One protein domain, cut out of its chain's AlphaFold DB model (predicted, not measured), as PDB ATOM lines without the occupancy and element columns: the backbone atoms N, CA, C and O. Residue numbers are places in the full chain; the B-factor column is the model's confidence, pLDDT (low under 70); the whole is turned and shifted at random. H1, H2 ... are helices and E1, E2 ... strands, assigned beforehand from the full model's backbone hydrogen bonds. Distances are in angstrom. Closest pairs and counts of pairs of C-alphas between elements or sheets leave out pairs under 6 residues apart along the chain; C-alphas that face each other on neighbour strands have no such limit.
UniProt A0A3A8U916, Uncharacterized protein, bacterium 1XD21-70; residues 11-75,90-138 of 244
ATOM      1  N   ASP A  11      26.229  -4.492  30.652       72.06
ATOM      2  CA  ASP A  11      27.541  -4.174  30.073       72.06
ATOM      3  C   ASP A  11      28.492  -5.381  30.123       72.06
ATOM      4  O   ASP A  11      29.285  -5.578  29.205       72.06
ATOM      5  N   SER A  12      28.326  -6.249  31.128       72.31
ATOM      6  CA  SER A  12      29.055  -7.509  31.271       72.31
ATOM      7  C   SER A  12      28.822  -8.477  30.107       72.31
ATOM      8  O   SER A  12      29.760  -9.133  29.672       72.31
ATOM      9  N   GLU A  13      27.624  -8.529  29.520       72.19
ATOM     10  CA  GLU A  13      27.313  -9.410  28.379       72.19
ATOM     11  C   GLU A  13      28.007  -8.977  27.077       72.19
ATOM     12  O   GLU A  13      28.056  -9.742  26.114       72.19
ATOM     13  N   ARG A  14      28.551  -7.754  27.043       80.69
ATOM     14  CA  ARG A  14      29.274  -7.176  25.895       80.69
ATOM     15  C   ARG A  14      30.782  -7.403  25.977       80.69
ATOM     16  O   ARG A  14      31.520  -6.943  25.103       80.69
ATOM     17  N   ILE A  15      31.231  -8.056  27.043       87.94
ATOM     18  CA  ILE A  15      32.632  -8.327  27.322       87.94
ATOM     19  C   ILE A  15      32.904  -9.799  27.030       87.94
ATOM     20  O   ILE A  15      32.227 -10.697  27.535       87.94
ATOM     21  N   PHE A  16      33.936 -10.032  26.228       90.75
ATOM     22  CA  PHE A  16      34.469 -11.355  25.957       90.75
ATOM     23  C   PHE A  16      35.745 -11.523  26.753       90.75
ATOM     24  O   PHE A  16      36.637 -10.687  26.676       90.75
ATOM     25  N   THR A  17      35.851 -12.601  27.511       91.12
ATOM     26  CA  THR A  17      37.124 -12.981  28.119       91.12
ATOM     27  C   THR A  17      37.663 -14.181  27.371       91.12
ATOM     28  O   THR A  17      36.938 -15.150  27.187       91.12
ATOM     29  N   ILE A  18      38.919 -14.146  26.948       91.62
ATOM     30  CA  ILE A  18      39.607 -15.318  26.410       91.62
ATOM     31  C   ILE A  18      40.661 -15.781  27.407       91.62
ATOM     32  O   ILE A  18      41.419 -14.969  27.936       91.62
ATOM     33  N   ALA A  19      40.691 -17.081  27.679       89.94
ATOM     34  CA  ALA A  19      41.816 -17.739  28.328       89.94
ATOM     35  C   ALA A  19      42.580 -18.505  27.255       89.94
ATOM     36  O   ALA A  19      41.982 -19.322  26.555       89.94
ATOM     37  N   VAL A  20      43.859 -18.189  27.107       87.69
ATOM     38  CA  VAL A  20      44.686 -18.641  25.995       87.69
ATOM     39  C   VAL A  20      45.876 -19.425  26.518       87.69
ATOM     40  O   VAL A  20      46.592 -18.941  27.399       87.69
ATOM     41  N   ASP A  21      46.105 -20.575  25.893       82.88
ATOM     42  CA  ASP A  21      47.344 -21.329  25.969       82.88
ATOM     43  C   ASP A  21      48.091 -21.143  24.640       82.88
ATOM     44  O   ASP A  21      47.570 -21.420  23.555       82.88
ATOM     45  N   TRP A  22      49.313 -20.614  24.725       77.88
ATOM     46  CA  TRP A  22      50.161 -20.363  23.565       77.88
ATOM     47  C   TRP A  22      51.377 -21.282  23.573       77.88
ATOM     48  O   TRP A  22      52.024 -21.481  24.604       77.88
ATOM     49  N   HIS A  23      51.684 -21.820  22.398       75.00
ATOM     50  CA  HIS A  23      52.833 -22.674  22.146       75.00
ATOM     51  C   HIS A  23      53.447 -22.291  20.795       75.00
ATOM     52  O   HIS A  23      52.706 -22.073  19.841       75.00
ATOM     53  N   GLU A  24      54.780 -22.267  20.704       68.88
ATOM     54  CA  GLU A  24      55.513 -21.818  19.504       68.88
ATOM     55  C   GLU A  24      55.102 -22.549  18.211       68.88
ATOM     56  O   GLU A  24      54.968 -21.916  17.167       68.88
ATOM     57  N   ASP A  25      54.838 -23.858  18.280       70.50
ATOM     58  CA  ASP A  25      54.605 -24.710  17.101       70.50
ATOM     59  C   ASP A  25      53.131 -25.076  16.858       70.50
ATOM     60  O   ASP A  25      52.828 -25.985  16.074       70.50
ATOM     61  N   ARG A  26      52.185 -24.442  17.560       77.94
ATOM     62  CA  ARG A  26      50.760 -24.792  17.455       77.94
ATOM     63  C   ARG A  26      49.885 -23.558  17.281       77.94
ATOM     64  O   ARG A  26      50.224 -22.491  17.788       77.94
ATOM     65  N   PRO A  27      48.743 -23.687  16.577       81.75
ATOM     66  CA  PRO A  27      47.753 -22.624  16.577       81.75
ATOM     67  C   PRO A  27      47.344 -22.312  18.018       81.75
ATOM     68  O   PRO A  27      47.280 -23.206  18.858       81.75
ATOM     69  N   VAL A  28      47.051 -21.040  18.281       86.44
ATOM     70  CA  VAL A  28      46.592 -20.591  19.595       86.44
ATOM     71  C   VAL A  28      45.343 -21.369  20.018       86.44
ATOM     72  O   VAL A  28      44.384 -21.455  19.255       86.44
ATOM     73  N   GLU A  29      45.335 -21.938  21.216       89.12
ATOM     74  CA  GLU A  29      44.175 -22.664  21.736       89.12
ATOM     75  C   GLU A  29      43.630 -21.945  22.961       89.12
ATOM     76  O   GLU A  29      44.372 -21.371  23.759       89.12
ATOM     77  N   GLY A  30      42.311 -21.940  23.117       88.75
ATOM     78  CA  GLY A  30      41.725 -21.236  24.240       88.75
ATOM     79  C   GLY A  30      40.244 -21.466  24.445       88.75
ATOM     80  O   GLY A  30      39.566 -22.180  23.702       88.75
ATOM     81  N   ILE A  31      39.750 -20.833  25.504       90.25
ATOM     82  CA  ILE A  31      38.338 -20.802  25.867       90.25
ATOM     83  C   ILE A  31      37.868 -19.352  25.819       90.25
ATOM     84  O   ILE A  31      38.423 -18.483  26.494       90.25
ATOM     85  N   LEU A  32      36.831 -19.107  25.025       91.06
ATOM     86  CA  LEU A  32      36.077 -17.863  24.978       91.06
ATOM     87  C   LEU A  32      34.938 -17.936  25.998       91.06
ATOM     88  O   LEU A  32      34.132 -18.865  25.978       91.06
ATOM     89  N   TYR A  33      34.869 -16.937  26.866       88.69
ATOM     90  CA  TYR A  33      33.808 -16.718  27.839       88.69
ATOM     91  C   TYR A  33      33.049 -15.452  27.454       88.69
ATOM     92  O   TYR A  33      33.660 -14.406  27.223       88.69
ATOM     93  N   GLN A  34      31.723 -15.530  27.427       85.81
ATOM     94  CA  GLN A  34      30.859 -14.376  27.202       85.81
ATOM     95  C   GLN A  34      30.189 -13.956  28.517       85.81
ATOM     96  O   GLN A  34      29.393 -14.712  29.066       85.81
ATOM     97  N   GLY A  35      30.471 -12.749  29.013       76.88
ATOM     98  CA  GLY A  35      29.904 -12.239  30.270       76.88
ATOM     99  C   GLY A  35      30.204 -13.070  31.526       76.88
ATOM    100  O   GLY A  35      31.001 -14.005  31.512       76.88
ATOM    101  N   GLU A  36      29.573 -12.703  32.647       62.50
ATOM    102  CA  GLU A  36      29.877 -13.267  33.979       62.50
ATOM    103  C   GLU A  36      29.304 -14.676  34.213       62.50
ATOM    104  O   GLU A  36      29.792 -15.404  35.075       62.50
ATOM    105  N   GLY A  37      28.303 -15.094  33.432       58.88
ATOM    106  CA  GLY A  37      27.671 -16.415  33.544       58.88
ATOM    107  C   GLY A  37      27.483 -17.153  32.217       58.88
ATOM    108  O   GLY A  37      26.749 -18.137  32.182       58.88
ATOM    109  N   GLY A  38      28.064 -16.661  31.119       63.28
ATOM    110  CA  GLY A  38      27.666 -17.086  29.779       63.28
ATOM    111  C   GLY A  38      28.470 -18.225  29.161       63.28
ATOM    112  O   GLY A  38      29.387 -18.809  29.744       63.28
ATOM    113  N   THR A  39      28.033 -18.541  27.942       68.06
ATOM    114  CA  THR A  39      28.497 -19.618  27.068       68.06
ATOM    115  C   THR A  39      30.019 -19.685  27.007       68.06
ATOM    116  O   THR A  39      30.696 -18.674  26.817       68.06
ATOM    117  N   ARG A  40      30.545 -20.904  27.157       82.31
ATOM    118  CA  ARG A  40      31.960 -21.214  26.967       82.31
ATOM    119  C   ARG A  40      32.124 -21.891  25.617       82.31
ATOM    120  O   ARG A  40      31.506 -22.928  25.389       82.31
ATOM    121  N   ALA A  41      32.951 -21.320  24.754       86.12
ATOM    122  CA  ALA A  41      33.302 -21.913  23.470       86.12
ATOM    123  C   ALA A  41      34.808 -22.178  23.433       86.12
ATOM    124  O   ALA A  41      35.606 -21.289  23.733       86.12
ATOM    125  N   ARG A  42      35.205 -23.406  23.091       89.31
ATOM    126  CA  ARG A  42      36.608 -23.705  22.785       89.31
ATOM    127  C   ARG A  42      36.904 -23.200  21.378       89.31
ATOM    128  O   ARG A  42      36.082 -23.390  20.486       89.31
ATOM    129  N   PHE A  43      38.073 -22.605  21.185       89.88
ATOM    130  CA  PHE A  43      38.556 -22.222  19.866       89.88
ATOM    131  C   PHE A  43      39.994 -22.694  19.644       89.88
ATOM    132  O   PHE A  43      40.793 -22.780  20.579       89.88
ATOM    133  N   THR A  44      40.302 -22.973  18.381       90.06
ATOM    134  CA  THR A  44      41.618 -23.332  17.858       90.06
ATOM    135  C   THR A  44      41.957 -22.372  16.719       90.06
ATOM    136  O   THR A  44      41.350 -22.388  15.646       90.06
ATOM    137  N   GLY A  45      42.944 -21.517  16.945       89.69
ATOM    138  CA  GLY A  45      43.353 -20.457  16.037       89.69
ATOM    139  C   GLY A  45      42.459 -19.215  16.094       89.69
ATOM    140  O   GLY A  45      41.321 -19.219  16.568       89.69
ATOM    141  N   TYR A  46      42.977 -18.119  15.542       92.19
ATOM    142  CA  TYR A  46      42.279 -16.832  15.524       92.19
ATOM    143  C   TYR A  46      41.056 -16.801  14.611       92.19
ATOM    144  O   TYR A  46      40.138 -16.028  14.872       92.19
ATOM    145  N   TYR A  47      41.019 -17.608  13.545       91.50
ATOM    146  CA  TYR A  47      39.830 -17.682  12.697       91.50
ATOM    147  C   TYR A  47      38.626 -18.220  13.479       91.50
ATOM    148  O   TYR A  47      37.533 -17.665  13.377       91.50
ATOM    149  N   GLU A  48      38.819 -19.268  14.284       91.44
ATOM    150  CA  GLU A  48      37.737 -19.829  15.091       91.44
ATOM    151  C   GLU A  48      37.319 -18.874  16.209       91.44
ATOM    152  O   GLU A  48      36.125 -18.656  16.390       91.44
ATOM    153  N   LEU A  49      38.273 -18.203  16.866       92.69
ATOM    154  CA  LEU A  49      37.960 -17.111  17.794       92.69
ATOM    155  C   LEU A  49      37.095 -16.032  17.121       92.69
ATOM    156  O   LEU A  49      36.084 -15.601  17.678       92.69
ATOM    157  N   ALA A  50      37.486 -15.611  15.913       92.94
ATOM    158  CA  ALA A  50      36.756 -14.606  15.156       92.94
ATOM    159  C   ALA A  50      35.326 -15.060  14.846       92.94
ATOM    160  O   ALA A  50      34.366 -14.307  15.011       92.94
ATOM    161  N   TRP A  51      35.198 -16.315  14.420       91.12
ATOM    162  CA  TRP A  51      33.927 -16.949  14.114       91.12
ATOM    163  C   TRP A  51      33.006 -17.027  15.335       91.12
ATOM    164  O   TRP A  51      31.855 -16.609  15.236       91.12
ATOM    165  N   GLU A  52      33.495 -17.503  16.482       90.25
ATOM    166  CA  GLU A  52      32.693 -17.627  17.705       90.25
ATOM    167  C   GLU A  52      32.170 -16.267  18.182       90.25
ATOM    168  O   GLU A  52      30.976 -16.105  18.437       90.25
ATOM    169  N   MET A  53      33.025 -15.242  18.206       91.69
ATOM    170  CA  MET A  53      32.587 -13.890  18.558       91.69
ATOM    171  C   MET A  53      31.578 -13.322  17.546       91.69
ATOM    172  O   MET A  53      30.606 -12.689  17.958       91.69
ATOM    173  N   GLU A  54      31.746 -13.567  16.240       90.19
ATOM    174  CA  GLU A  54      30.752 -13.189  15.221       90.19
ATOM    175  C   GLU A  54      29.379 -13.828  15.481       90.19
ATOM    176  O   GLU A  54      28.351 -13.153  15.362       90.19
ATOM    177  N   GLN A  55      29.348 -15.101  15.886       86.94
ATOM    178  CA  GLN A  55      28.106 -15.784  16.258       86.94
ATOM    179  C   GLN A  55      27.469 -15.155  17.499       86.94
ATOM    180  O   GLN A  55      26.261 -14.901  17.507       86.94
ATOM    181  N   CYS A  56      28.267 -14.840  18.520       88.69
ATOM    182  CA  CYS A  56      27.790 -14.130  19.702       88.69
ATOM    183  C   CYS A  56      27.215 -12.752  19.338       88.69
ATOM    184  O   CYS A  56      26.125 -12.409  19.793       88.69
ATOM    185  N   PHE A  57      27.874 -11.981  18.467       88.44
ATOM    186  CA  PHE A  57      27.364 -10.679  18.020       88.44
ATOM    187  C   PHE A  57      26.050 -10.787  17.248       88.44
ATOM    188  O   PHE A  57      25.167  -9.944  17.421       88.44
ATOM    189  N   ALA A  58      25.903 -11.815  16.409       85.88
ATOM    190  CA  ALA A  58      24.661 -12.076  15.690       85.88
ATOM    191  C   ALA A  58      23.509 -12.414  16.654       85.88
ATOM    192  O   ALA A  58      22.408 -11.886  16.496       85.88
ATOM    193  N   GLN A  59      23.777 -13.226  17.684       83.75
ATOM    194  CA  GLN A  59      22.797 -13.600  18.713       83.75
ATOM    195  C   GLN A  59      22.411 -12.417  19.612       83.75
ATOM    196  O   GLN A  59      21.229 -12.189  19.855       83.75
ATOM    197  N   LEU A  60      23.394 -11.629  20.060       83.31
ATOM    198  CA  LEU A  60      23.177 -10.428  20.873       83.31
ATOM    199  C   LEU A  60      22.588  -9.258  20.070       83.31
ATOM    200  O   LEU A  60      22.142  -8.271  20.655       83.31
ATOM    201  N   GLN A  61      22.634  -9.328  18.734       81.56
ATOM    202  CA  GLN A  61      22.381  -8.205  17.824       81.56
ATOM    203  C   GLN A  61      23.182  -6.944  18.196       81.56
ATOM    204  O   GLN A  61      22.712  -5.810  18.026       81.56
ATOM    205  N   TYR A  62      24.390  -7.145  18.725       80.56
ATOM    206  CA  TYR A  62      25.261  -6.093  19.228       80.56
ATOM    207  C   TYR A  62      26.736  -6.532  19.218       80.56
ATOM    208  O   TYR A  62      27.013  -7.645  19.651       80.56
ATOM    209  N   PRO A  63      27.681  -5.653  18.829       84.00
ATOM    210  CA  PRO A  63      27.436  -4.416  18.094       84.00
ATOM    211  C   PRO A  63      26.836  -4.740  16.725       84.00
ATOM    212  O   PRO A  63      27.188  -5.744  16.103       84.00
ATOM    213  N   ARG A  64      25.904  -3.912  16.247       82.44
ATOM    214  CA  ARG A  64      25.276  -4.168  14.947       82.44
ATOM    215  C   ARG A  64      26.300  -3.961  13.831       82.44
ATOM    216  O   ARG A  64      26.982  -2.933  13.841       82.44
ATOM    217  N   PRO A  65      26.413  -4.895  12.874       81.94
ATOM    218  CA  PRO A  65      27.209  -4.647  11.687       81.94
ATOM    219  C   PRO A  65      26.592  -3.479  10.909       81.94
ATOM    220  O   PRO A  65      25.380  -3.414  10.727       81.94
ATOM    221  N   VAL A  66      27.435  -2.553  10.453       81.00
ATOM    222  CA  VAL A  66      27.007  -1.458   9.559       81.00
ATOM    223  C   VAL A  66      26.852  -1.955   8.115       81.00
ATOM    224  O   VAL A  66      26.228  -1.312   7.281       81.00
ATOM    225  N   MET A  67      27.447  -3.108   7.822       77.06
ATOM    226  CA  MET A  67      27.643  -3.644   6.488       77.06
ATOM    227  C   MET A  67      27.159  -5.090   6.429       77.06
ATOM    228  O   MET A  67      27.505  -5.875   7.311       77.06
ATOM    229  N   ASP A  68      26.453  -5.458   5.362       78.75
ATOM    230  CA  ASP A  68      26.068  -6.853   5.134       78.75
ATOM    231  C   ASP A  68      27.294  -7.737   4.921       78.75
ATOM    232  O   ASP A  68      28.281  -7.315   4.304       78.75
ATOM    233  N   ARG A  69      27.230  -8.971   5.424       74.75
ATOM    234  CA  ARG A  69      28.300  -9.955   5.267       74.75
ATOM    235  C   ARG A  69      28.373 -10.403   3.810       74.75
ATOM    236  O   ARG A  69      27.373 -10.814   3.231       74.75
ATOM    237  N   ARG A  70      29.570 -10.344   3.222       82.38
ATOM    238  CA  ARG A  70      29.829 -10.950   1.914       82.38
ATOM    239  C   ARG A  70      30.176 -12.416   2.091       82.38
ATOM    240  O   ARG A  70      30.938 -12.782   2.985       82.38
ATOM    241  N   GLU A  71      29.631 -13.238   1.211       77.38
ATOM    242  CA  GLU A  71      29.829 -14.678   1.231       77.38
ATOM    243  C   GLU A  71      30.290 -15.166  -0.142       77.38
ATOM    244  O   GLU A  71      29.937 -14.617  -1.192       77.38
ATOM    245  N   LEU A  72      31.104 -16.222  -0.135       75.19
ATOM    246  CA  LEU A  72      31.470 -16.933  -1.358       75.19
ATOM    247  C   LEU A  72      30.345 -17.857  -1.840       75.19
ATOM    248  O   LEU A  72      30.346 -18.222  -3.012       75.19
ATOM    249  N   PHE A  73      29.336 -18.135  -1.014       65.12
ATOM    250  CA  PHE A  73      28.125 -18.872  -1.385       65.12
ATOM    251  C   PHE A  73      26.908 -17.951  -1.389       65.12
ATOM    252  O   PHE A  73      26.890 -16.955  -0.676       65.12
ATOM    253  N   SER A  74      25.915 -18.268  -2.222       49.69
ATOM    254  CA  SER A  74      24.595 -17.618  -2.190       49.69
ATOM    255  C   SER A  74      23.471 -18.594  -1.817       49.69
ATOM    256  O   SER A  74      22.339 -18.159  -1.600       49.69
ATOM    257  N   GLY A  75      23.763 -19.897  -1.749       43.84
ATOM    258  CA  GLY A  75      22.815 -20.929  -1.349       43.84
ATOM    259  C   GLY A  75      22.617 -20.951   0.164       43.84
ATOM    260  O   GLY A  75      23.575 -20.812   0.925       43.84
ATOM    261  N   ALA A  90      39.251 -31.098  31.761       39.53
ATOM    262  CA  ALA A  90      40.579 -30.515  31.942       39.53
ATOM    263  C   ALA A  90      40.685 -29.006  31.668       39.53
ATOM    264  O   ALA A  90      40.548 -28.520  30.548       39.53
ATOM    265  N   GLU A  91      40.942 -28.273  32.752       52.16
ATOM    266  CA  GLU A  91      41.328 -26.867  32.764       52.16
ATOM    267  C   GLU A  91      42.508 -26.654  31.809       52.16
ATOM    268  O   GLU A  91      43.646 -27.008  32.109       52.16
ATOM    269  N   VAL A  92      42.208 -26.093  30.635       45.62
ATOM    270  CA  VAL A  92      43.179 -25.408  29.774       45.62
ATOM    271  C   VAL A  92      43.918 -24.418  30.675       45.62
ATOM    272  O   VAL A  92      43.292 -23.675  31.443       45.62
ATOM    273  N   GLY A  93      45.241 -24.505  30.667       47.31
ATOM    274  CA  GLY A  93      46.137 -24.058  31.720       47.31
ATOM    275  C   GLY A  93      46.347 -22.552  31.771       47.31
ATOM    276  O   GLY A  93      47.487 -22.148  31.890       47.31
ATOM    277  N   SER A  94      45.279 -21.742  31.727       55.66
ATOM    278  CA  SER A  94      45.174 -20.315  32.103       55.66
ATOM    279  C   SER A  94      46.430 -19.439  31.921       55.66
ATOM    280  O   SER A  94      46.654 -18.532  32.727       55.66
ATOM    281  N   ALA A  95      47.247 -19.651  30.884       65.31
ATOM    282  CA  ALA A  95      48.560 -19.013  30.815       65.31
ATOM    283  C   ALA A  95      48.449 -17.499  30.568       65.31
ATOM    284  O   ALA A  95      49.262 -16.716  31.063       65.31
ATOM    285  N   SER A  96      47.424 -17.050  29.837       83.44
ATOM    286  CA  SER A  96      47.103 -15.626  29.695       83.44
ATOM    287  C   SER A  96      45.605 -15.388  29.509       83.44
ATOM    288  O   SER A  96      44.936 -16.065  28.731       83.44
ATOM    289  N   ARG A  97      45.063 -14.405  30.242       90.75
ATOM    290  CA  ARG A  97      43.653 -13.997  30.168       90.75
ATOM    291  C   ARG A  97      43.532 -12.598  29.587       90.75
ATOM    292  O   ARG A  97      44.129 -11.665  30.127       90.75
ATOM    293  N   TYR A  98      42.714 -12.453  28.550       92.56
ATOM    294  CA  TYR A  98      42.428 -11.164  27.925       92.56
ATOM    295  C   TYR A  98      40.946 -10.846  27.978       92.56
ATOM    296  O   TYR A  98      40.108 -11.698  27.691       92.56
ATOM    297  N   THR A  99      40.642  -9.596  28.282       93.44
ATOM    298  CA  THR A  99      39.299  -9.035  28.256       93.44
ATOM    299  C   THR A  99      39.172  -8.198  26.995       93.44
ATOM    300  O   THR A  99      39.848  -7.183  26.860       93.44
ATOM    301  N   ILE A 100      38.335  -8.632  26.058       94.44
ATOM    302  CA  ILE A 100      38.093  -7.993  24.766       94.44
ATOM    303  C   ILE A 100      36.697  -7.375  24.775       94.44
ATOM    304  O   ILE A 100      35.694  -8.042  25.046       94.44
ATOM    305  N   ARG A 101      36.617  -6.101  24.399       93.25
ATOM    306  CA  ARG A 101      35.358  -5.383  24.204       93.25
ATOM    307  C   ARG A 101      35.321  -4.781  22.810       93.25
ATOM    308  O   ARG A 101      36.000  -3.795  22.534       93.25
ATOM    309  N   VAL A 102      34.484  -5.345  21.944       92.69
ATOM    310  CA  VAL A 102      34.188  -4.759  20.630       92.69
ATOM    311  C   VAL A 102      33.063  -3.746  20.798       92.69
ATOM    312  O   VAL A 102      31.983  -4.069  21.289       92.69
ATOM    313  N   THR A 103      33.320  -2.503  20.406       90.81
ATOM    314  CA  THR A 103      32.376  -1.389  20.550       90.81
ATOM    315  C   THR A 103      31.704  -1.036  19.230       90.81
ATOM    316  O   THR A 103      30.554  -0.592  19.231       90.81
ATOM    317  N   GLN A 104      32.394  -1.227  18.102       90.00
ATOM    318  CA  GLN A 104      31.894  -0.870  16.776       90.00
ATOM    319  C   GLN A 104      32.302  -1.900  15.717       90.00
ATOM    320  O   GLN A 104      33.264  -2.652  15.886       90.00
ATOM    321  N   ARG A 105      31.528  -1.928  14.623       88.44
ATOM    322  CA  ARG A 105      31.717  -2.822  13.473       88.44
ATOM    323  C   ARG A 105      31.706  -2.057  12.149       88.44
ATOM    324  O   ARG A 105      30.795  -2.201  11.328       88.44
ATOM    325  N   GLN A 106      32.699  -1.197  11.975       86.44
ATOM    326  CA  GLN A 106      32.903  -0.395  10.771       86.44
ATOM    327  C   GLN A 106      33.824  -1.108   9.778       86.44
ATOM    328  O   GLN A 106      34.668  -1.919  10.165       86.44
ATOM    329  N   ASN A 107      33.659  -0.799   8.488       84.88
ATOM    330  CA  ASN A 107      34.470  -1.340   7.389       84.88
ATOM    331  C   ASN A 107      34.527  -2.875   7.345       84.88
ATOM    332  O   ASN A 107      35.533  -3.443   6.947       84.88
ATOM    333  N   ALA A 108      33.460  -3.557   7.777       87.69
ATOM    334  CA  ALA A 108      33.428  -5.016   7.931       87.69
ATOM    335  C   ALA A 108      34.546  -5.568   8.847       87.69
ATOM    336  O   ALA A 108      35.018  -6.684   8.656       87.69
ATOM    337  N   SER A 109      34.998  -4.784   9.826       93.19
ATOM    338  CA  SER A 109      36.006  -5.155  10.824       93.19
ATOM    339  C   SER A 109      35.498  -4.830  12.231       93.19
ATOM    340  O   SER A 109      34.363  -4.378  12.393       93.19
ATOM    341  N   TRP A 110      36.323  -5.066  13.247       94.12
ATOM    342  CA  TRP A 110      36.020  -4.755  14.642       94.12
ATOM    343  C   TRP A 110      36.855  -3.591  15.152       94.12
ATOM    344  O   TRP A 110      38.056  -3.535  14.899       94.12
ATOM    345  N   GLN A 111      36.227  -2.719  15.934       93.94
ATOM    346  CA  GLN A 111      36.893  -1.677  16.710       93.94
ATOM    347  C   GLN A 111      36.559  -1.867  18.181       93.94
ATOM    348  O   GLN A 111      35.418  -2.187  18.534       93.94
ATOM    349  N   GLY A 112      37.537  -1.648  19.049       94.19
ATOM    350  CA  GLY A 112      37.354  -1.931  20.456       94.19
ATOM    351  C   GLY A 112      38.615  -1.770  21.276       94.19
ATOM    352  O   GLY A 112      39.537  -1.040  20.916       94.19
ATOM    353  N   ASN A 113      38.624  -2.449  22.411       95.12
ATOM    354  CA  ASN A 113      39.777  -2.505  23.284       95.12
ATOM    355  C   ASN A 113      39.988  -3.908  23.844       95.12
ATOM    356  O   ASN A 113      39.062  -4.721  23.904       95.12
ATOM    357  N   VAL A 114      41.232  -4.177  24.212       95.50
ATOM    358  CA  VAL A 114      41.668  -5.409  24.854       95.50
ATOM    359  C   VAL A 114      42.594  -5.070  26.018       95.50
ATOM    360  O   VAL A 114      43.438  -4.183  25.904       95.50
ATOM    361  N   SER A 115      42.437  -5.758  27.144       93.81
ATOM    362  CA  SER A 115      43.361  -5.692  28.282       93.81
ATOM    363  C   SER A 115      43.741  -7.095  28.739       93.81
ATOM    364  O   SER A 115      42.978  -8.044  28.558       93.81
ATOM    365  N   LYS A 116      44.928  -7.238  29.329       91.25
ATOM    366  CA  LYS A 116      45.380  -8.480  29.968       91.25
ATOM    367  C   LYS A 116      45.212  -8.340  31.480       91.25
ATOM    368  O   LYS A 116      45.966  -7.594  32.100       91.25
ATOM    369  N   GLY A 117      44.216  -9.007  32.065       84.06
ATOM    370  CA  GLY A 117      43.825  -8.771  33.465       84.06
ATOM    371  C   GLY A 117      43.580  -7.280  33.753       84.06
ATOM    372  O   GLY A 117      42.976  -6.586  32.933       84.06
ATOM    373  N   ASP A 118      44.125  -6.784  34.868       77.25
ATOM    374  CA  ASP A 118      44.099  -5.361  35.264       77.25
ATOM    375  C   ASP A 118      45.197  -4.512  34.582       77.25
ATOM    376  O   ASP A 118      45.544  -3.420  35.035       77.25
ATOM    377  N   GLY A 119      45.800  -5.036  33.512       81.62
ATOM    378  CA  GLY A 119      46.856  -4.376  32.754       81.62
ATOM    379  C   GLY A 119      46.375  -3.203  31.893       81.62
ATOM    380  O   GLY A 119      45.205  -2.819  31.887       81.62
ATOM    381  N   ALA A 120      47.310  -2.636  31.126       87.69
ATOM    382  CA  ALA A 120      47.032  -1.512  30.240       87.69
ATOM    383  C   ALA A 120      45.967  -1.859  29.186       87.69
ATOM    384  O   ALA A 120      45.942  -2.958  28.626       87.69
ATOM    385  N   LEU A 121      45.105  -0.884  28.900       92.12
ATOM    386  CA  LEU A 121      44.095  -0.990  27.858       92.12
ATOM    387  C   LEU A 121      44.722  -0.693  26.492       92.12
ATOM    388  O   LEU A 121      45.189   0.422  26.254       92.12
ATOM    389  N   TYR A 122      44.679  -1.657  25.579       94.81
ATOM    390  CA  TYR A 122      45.062  -1.471  24.183       94.81
ATOM    391  C   TYR A 122      43.818  -1.233  23.327       94.81
ATOM    392  O   TYR A 122      42.892  -2.043  23.323       94.81
ATOM    393  N   VAL A 123      43.781  -0.117  22.598       95.50
ATOM    394  CA  VAL A 123      42.697   0.205  21.659       95.50
ATOM    395  C   VAL A 123      43.071  -0.314  20.278       95.50
ATOM    396  O   VAL A 123      44.156  -0.019  19.786       95.50
ATOM    397  N   PHE A 124      42.159  -1.048  19.643       94.69
ATOM    398  CA  PHE A 124      42.326  -1.540  18.278       94.69
ATOM    399  C   PHE A 124      41.247  -0.972  17.350       94.69
ATOM    400  O   PHE A 124      40.072  -0.853  17.715       94.69
ATOM    401  N   SER A 125      41.645  -0.649  16.121       92.88
ATOM    402  CA  SER A 125      40.768  -0.159  15.045       92.88
ATOM    403  C   SER A 125      40.363  -1.256  14.048       92.88
ATOM    404  O   SER A 125      39.475  -1.052  13.210       92.88
ATOM    405  N   SER A 126      40.993  -2.430  14.131       94.25
ATOM    406  CA  SER A 126      40.706  -3.566  13.261       94.25
ATOM    407  C   SER A 126      40.927  -4.909  13.965       94.25
ATOM    408  O   SER A 126      41.718  -5.021  14.904       94.25
ATOM    409  N   PHE A 127      40.284  -5.965  13.457       95.50
ATOM    410  CA  PHE A 127      40.571  -7.340  13.882       95.50
ATOM    411  C   PHE A 127      42.048  -7.715  13.665       95.50
ATOM    412  O   PHE A 127      42.640  -8.407  14.486       95.50
ATOM    413  N   LEU A 128      42.669  -7.211  12.594       93.88
ATOM    414  CA  LEU A 128      44.082  -7.452  12.308       93.88
ATOM    415  C   LEU A 128      44.994  -6.859  13.395       93.88
ATOM    416  O   LEU A 128      45.942  -7.515  13.815       93.88
ATOM    417  N   GLN A 129      44.692  -5.655  13.894       94.12
ATOM    418  CA  GLN A 129      45.418  -5.074  15.027       94.12
ATOM    419  C   GLN A 129      45.213  -5.859  16.324       94.12
ATOM    420  O   GLN A 129      46.159  -5.991  17.096       94.12
ATOM    421  N   LEU A 130      44.003  -6.375  16.569       94.88
ATOM    422  CA  LEU A 130      43.739  -7.224  17.732       94.88
ATOM    423  C   LEU A 130      44.613  -8.485  17.695       94.88
ATOM    424  O   LEU A 130      45.287  -8.781  18.676       94.88
ATOM    425  N   VAL A 131      44.652  -9.191  16.559       93.38
ATOM    426  CA  VAL A 131      45.506 -10.381  16.394       93.38
ATOM    427  C   VAL A 131      46.981 -10.020  16.561       93.38
ATOM    428  O   VAL A 131      47.696 -10.711  17.275       93.38
ATOM    429  N   ALA A 132      47.435  -8.915  15.966       91.62
ATOM    430  CA  ALA A 132      48.819  -8.470  16.092       91.62
ATOM    431  C   ALA A 132      49.229  -8.140  17.530       91.62
ATOM    432  O   ALA A 132      50.351  -8.443  17.936       91.62
ATOM    433  N   TYR A 133      48.323  -7.540  18.303       92.25
ATOM    434  CA  TYR A 133      48.531  -7.301  19.725       92.25
ATOM    435  C   TYR A 133      48.636  -8.617  20.506       92.25
ATOM    436  O   TYR A 133      49.594  -8.799  21.255       92.25
ATOM    437  N   LEU A 134      47.691  -9.541  20.297       91.69
ATOM    438  CA  LEU A 134      47.674 -10.834  20.986       91.69
ATOM    439  C   LEU A 134      48.931 -11.652  20.669       91.69
ATOM    440  O   LEU A 134      49.585 -12.128  21.586       91.69
ATOM    441  N   GLU A 135      49.324 -11.741  19.400       88.81
ATOM    442  CA  GLU A 135      50.533 -12.455  18.971       88.81
ATOM    443  C   GLU A 135      51.816 -11.853  19.549       88.81
ATOM    444  O   GLU A 135      52.718 -12.587  19.948       88.81
ATOM    445  N   ARG A 136      51.915 -10.519  19.616       87.69
ATOM    446  CA  ARG A 136      53.086  -9.856  20.206       87.69
ATOM    447  C   ARG A 136      53.196 -10.140  21.702       87.69
ATOM    448  O   ARG A 136      54.295 -10.414  22.178       87.69
ATOM    449  N   ASP A 137      52.075 -10.057  22.417       88.88
ATOM    450  CA  ASP A 137      52.033 -10.287  23.862       88.88
ATOM    451  C   ASP A 137      52.257 -11.767  24.213       88.88
ATOM    452  O   ASP A 137      53.029 -12.069  25.123       88.88
ATOM    453  N   LEU A 138      51.642 -12.693  23.469       86.69
ATOM    454  CA  LEU A 138      51.791 -14.138  23.668       86.69
ATOM    455  C   LEU A 138      53.179 -14.646  23.266       86.69
ATOM    456  O   LEU A 138      53.765 -15.442  23.991       86.69
TER     457      LEU A 138
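Overview. This is residues 11 to 75 and 90 to 138 of the 244 residues of an uncharacterized protein of bacterium 1XD21-70 (UniProt A0A3A8U916). One twisted sheet of six strands makes a curved wall, with two helices, H2 and H3, covering one of its faces: H2 packs mainly on E2 and E3, H3 mainly on E5 and E6. The short helix H1 sits on the opposite face, beside the strands, and residues 61 to 75 trail away from the far end of H2 as a long tail up to a cut. The printed part has 114 residues with three named helices and six named strands, along the chain H1 E1 E2 E3 H2 E4 E5 E6 H3. The sheet's order is E3 - E2 - E1 - E4 - E5 - E6, antiparallel throughout, and the class is mixed, helices and strands. The whole is compact, with a radius of gyration of the C-alphas of 14.0 A and spans of 39 by 31 by 28 A.

Along the chain. The longest strand of the sheet is E4, residues 96 to 104, 24.8 A from first to last C-alpha; it begins at C-alpha 96 (47.103, -15.626, 29.695). On one side of it come E1, residues 16 to 21, 16.3 A; E2, residues 29 to 34, 16.6 A; and E3, residues 40 to 44, 13.4 A. On its other side come E5, residues 111 to 116, 17.1 A, and E6, residues 122 to 124. The longest helix is H2, residues 45 to 60, 23.0 A long. H3, residues 127 to 138, is 16.4 A long and ends at C-alpha 138 (51.791, -14.138, 23.668). H1, residues 11 to 14, begins at C-alpha 11 (27.541, -4.174, 30.073).

Arrangement. The sheet holds two meanders, E1 E2 E3 and E4 E5 E6, in each of which a strand is the antiparallel neighbour of the one before. The two meanders are neighbours through E1 and E4, antiparallel at 146 degrees, with N 18 and O 98 within hydrogen-bond range at 2.8 A. E1 and E2 form a hairpin at 162 degrees, with N 33 and O 17 2.8 A apart. E2 and E3 form a hairpin at 151 degrees, with N 32 and O 41 2.8 A apart. E4 and E5 form a hairpin at 162 degrees, with N 99 and O 115 2.8 A apart. E5 and E6 form a hairpin at 154 degrees, with N 114 and O 122 2.8 A apart. E3 and E6 are the edge strands, and they are apart. From edge to edge the strands' lines turn by 107 degrees. H2 and H3 are on the same face of the sheet. The closest C-alphas of H2 and E3 are those of Phe 43 and Leu 49, 5.5 A apart; those of H3 and E6 are Phe 124 and Leu 130, 5.9 A apart. H2 and H3 are close but not clearly touching, with the C-alphas of Tyr 46 and Val 131 closest at 7.3 A; they run opposite ways at a steep tilt of 51 degrees. H1 is on the opposite face, over none of the strands, at a height over the sheet of 5.8 A from a local plane that only just exists, fitted to 6 C-alphas. H1 and H3 are apart, while H1 and H2 are near each other, with 5 pairs of C-alphas within 10 A. In H2 and H3 every O i to N i+4 pair is within hydrogen-bond range; H1 is too short for such a pair.

Size, cuts and confidence. The C-alphas of Gly 75 and Asp 118 are the two farthest apart, at 45.1 A. Residues 76 to 89 are cut out, with 38.9 A from C-alpha 75 to C-alpha 90, and the link from H2 to E4 runs across this cut. Of the links that are printed whole, none is long. The mean pLDDT of the printed part is 83.6; it is under 70 at residue 24, residues 36 to 39, residues 73 to 75 and residues 90 to 95 of the model.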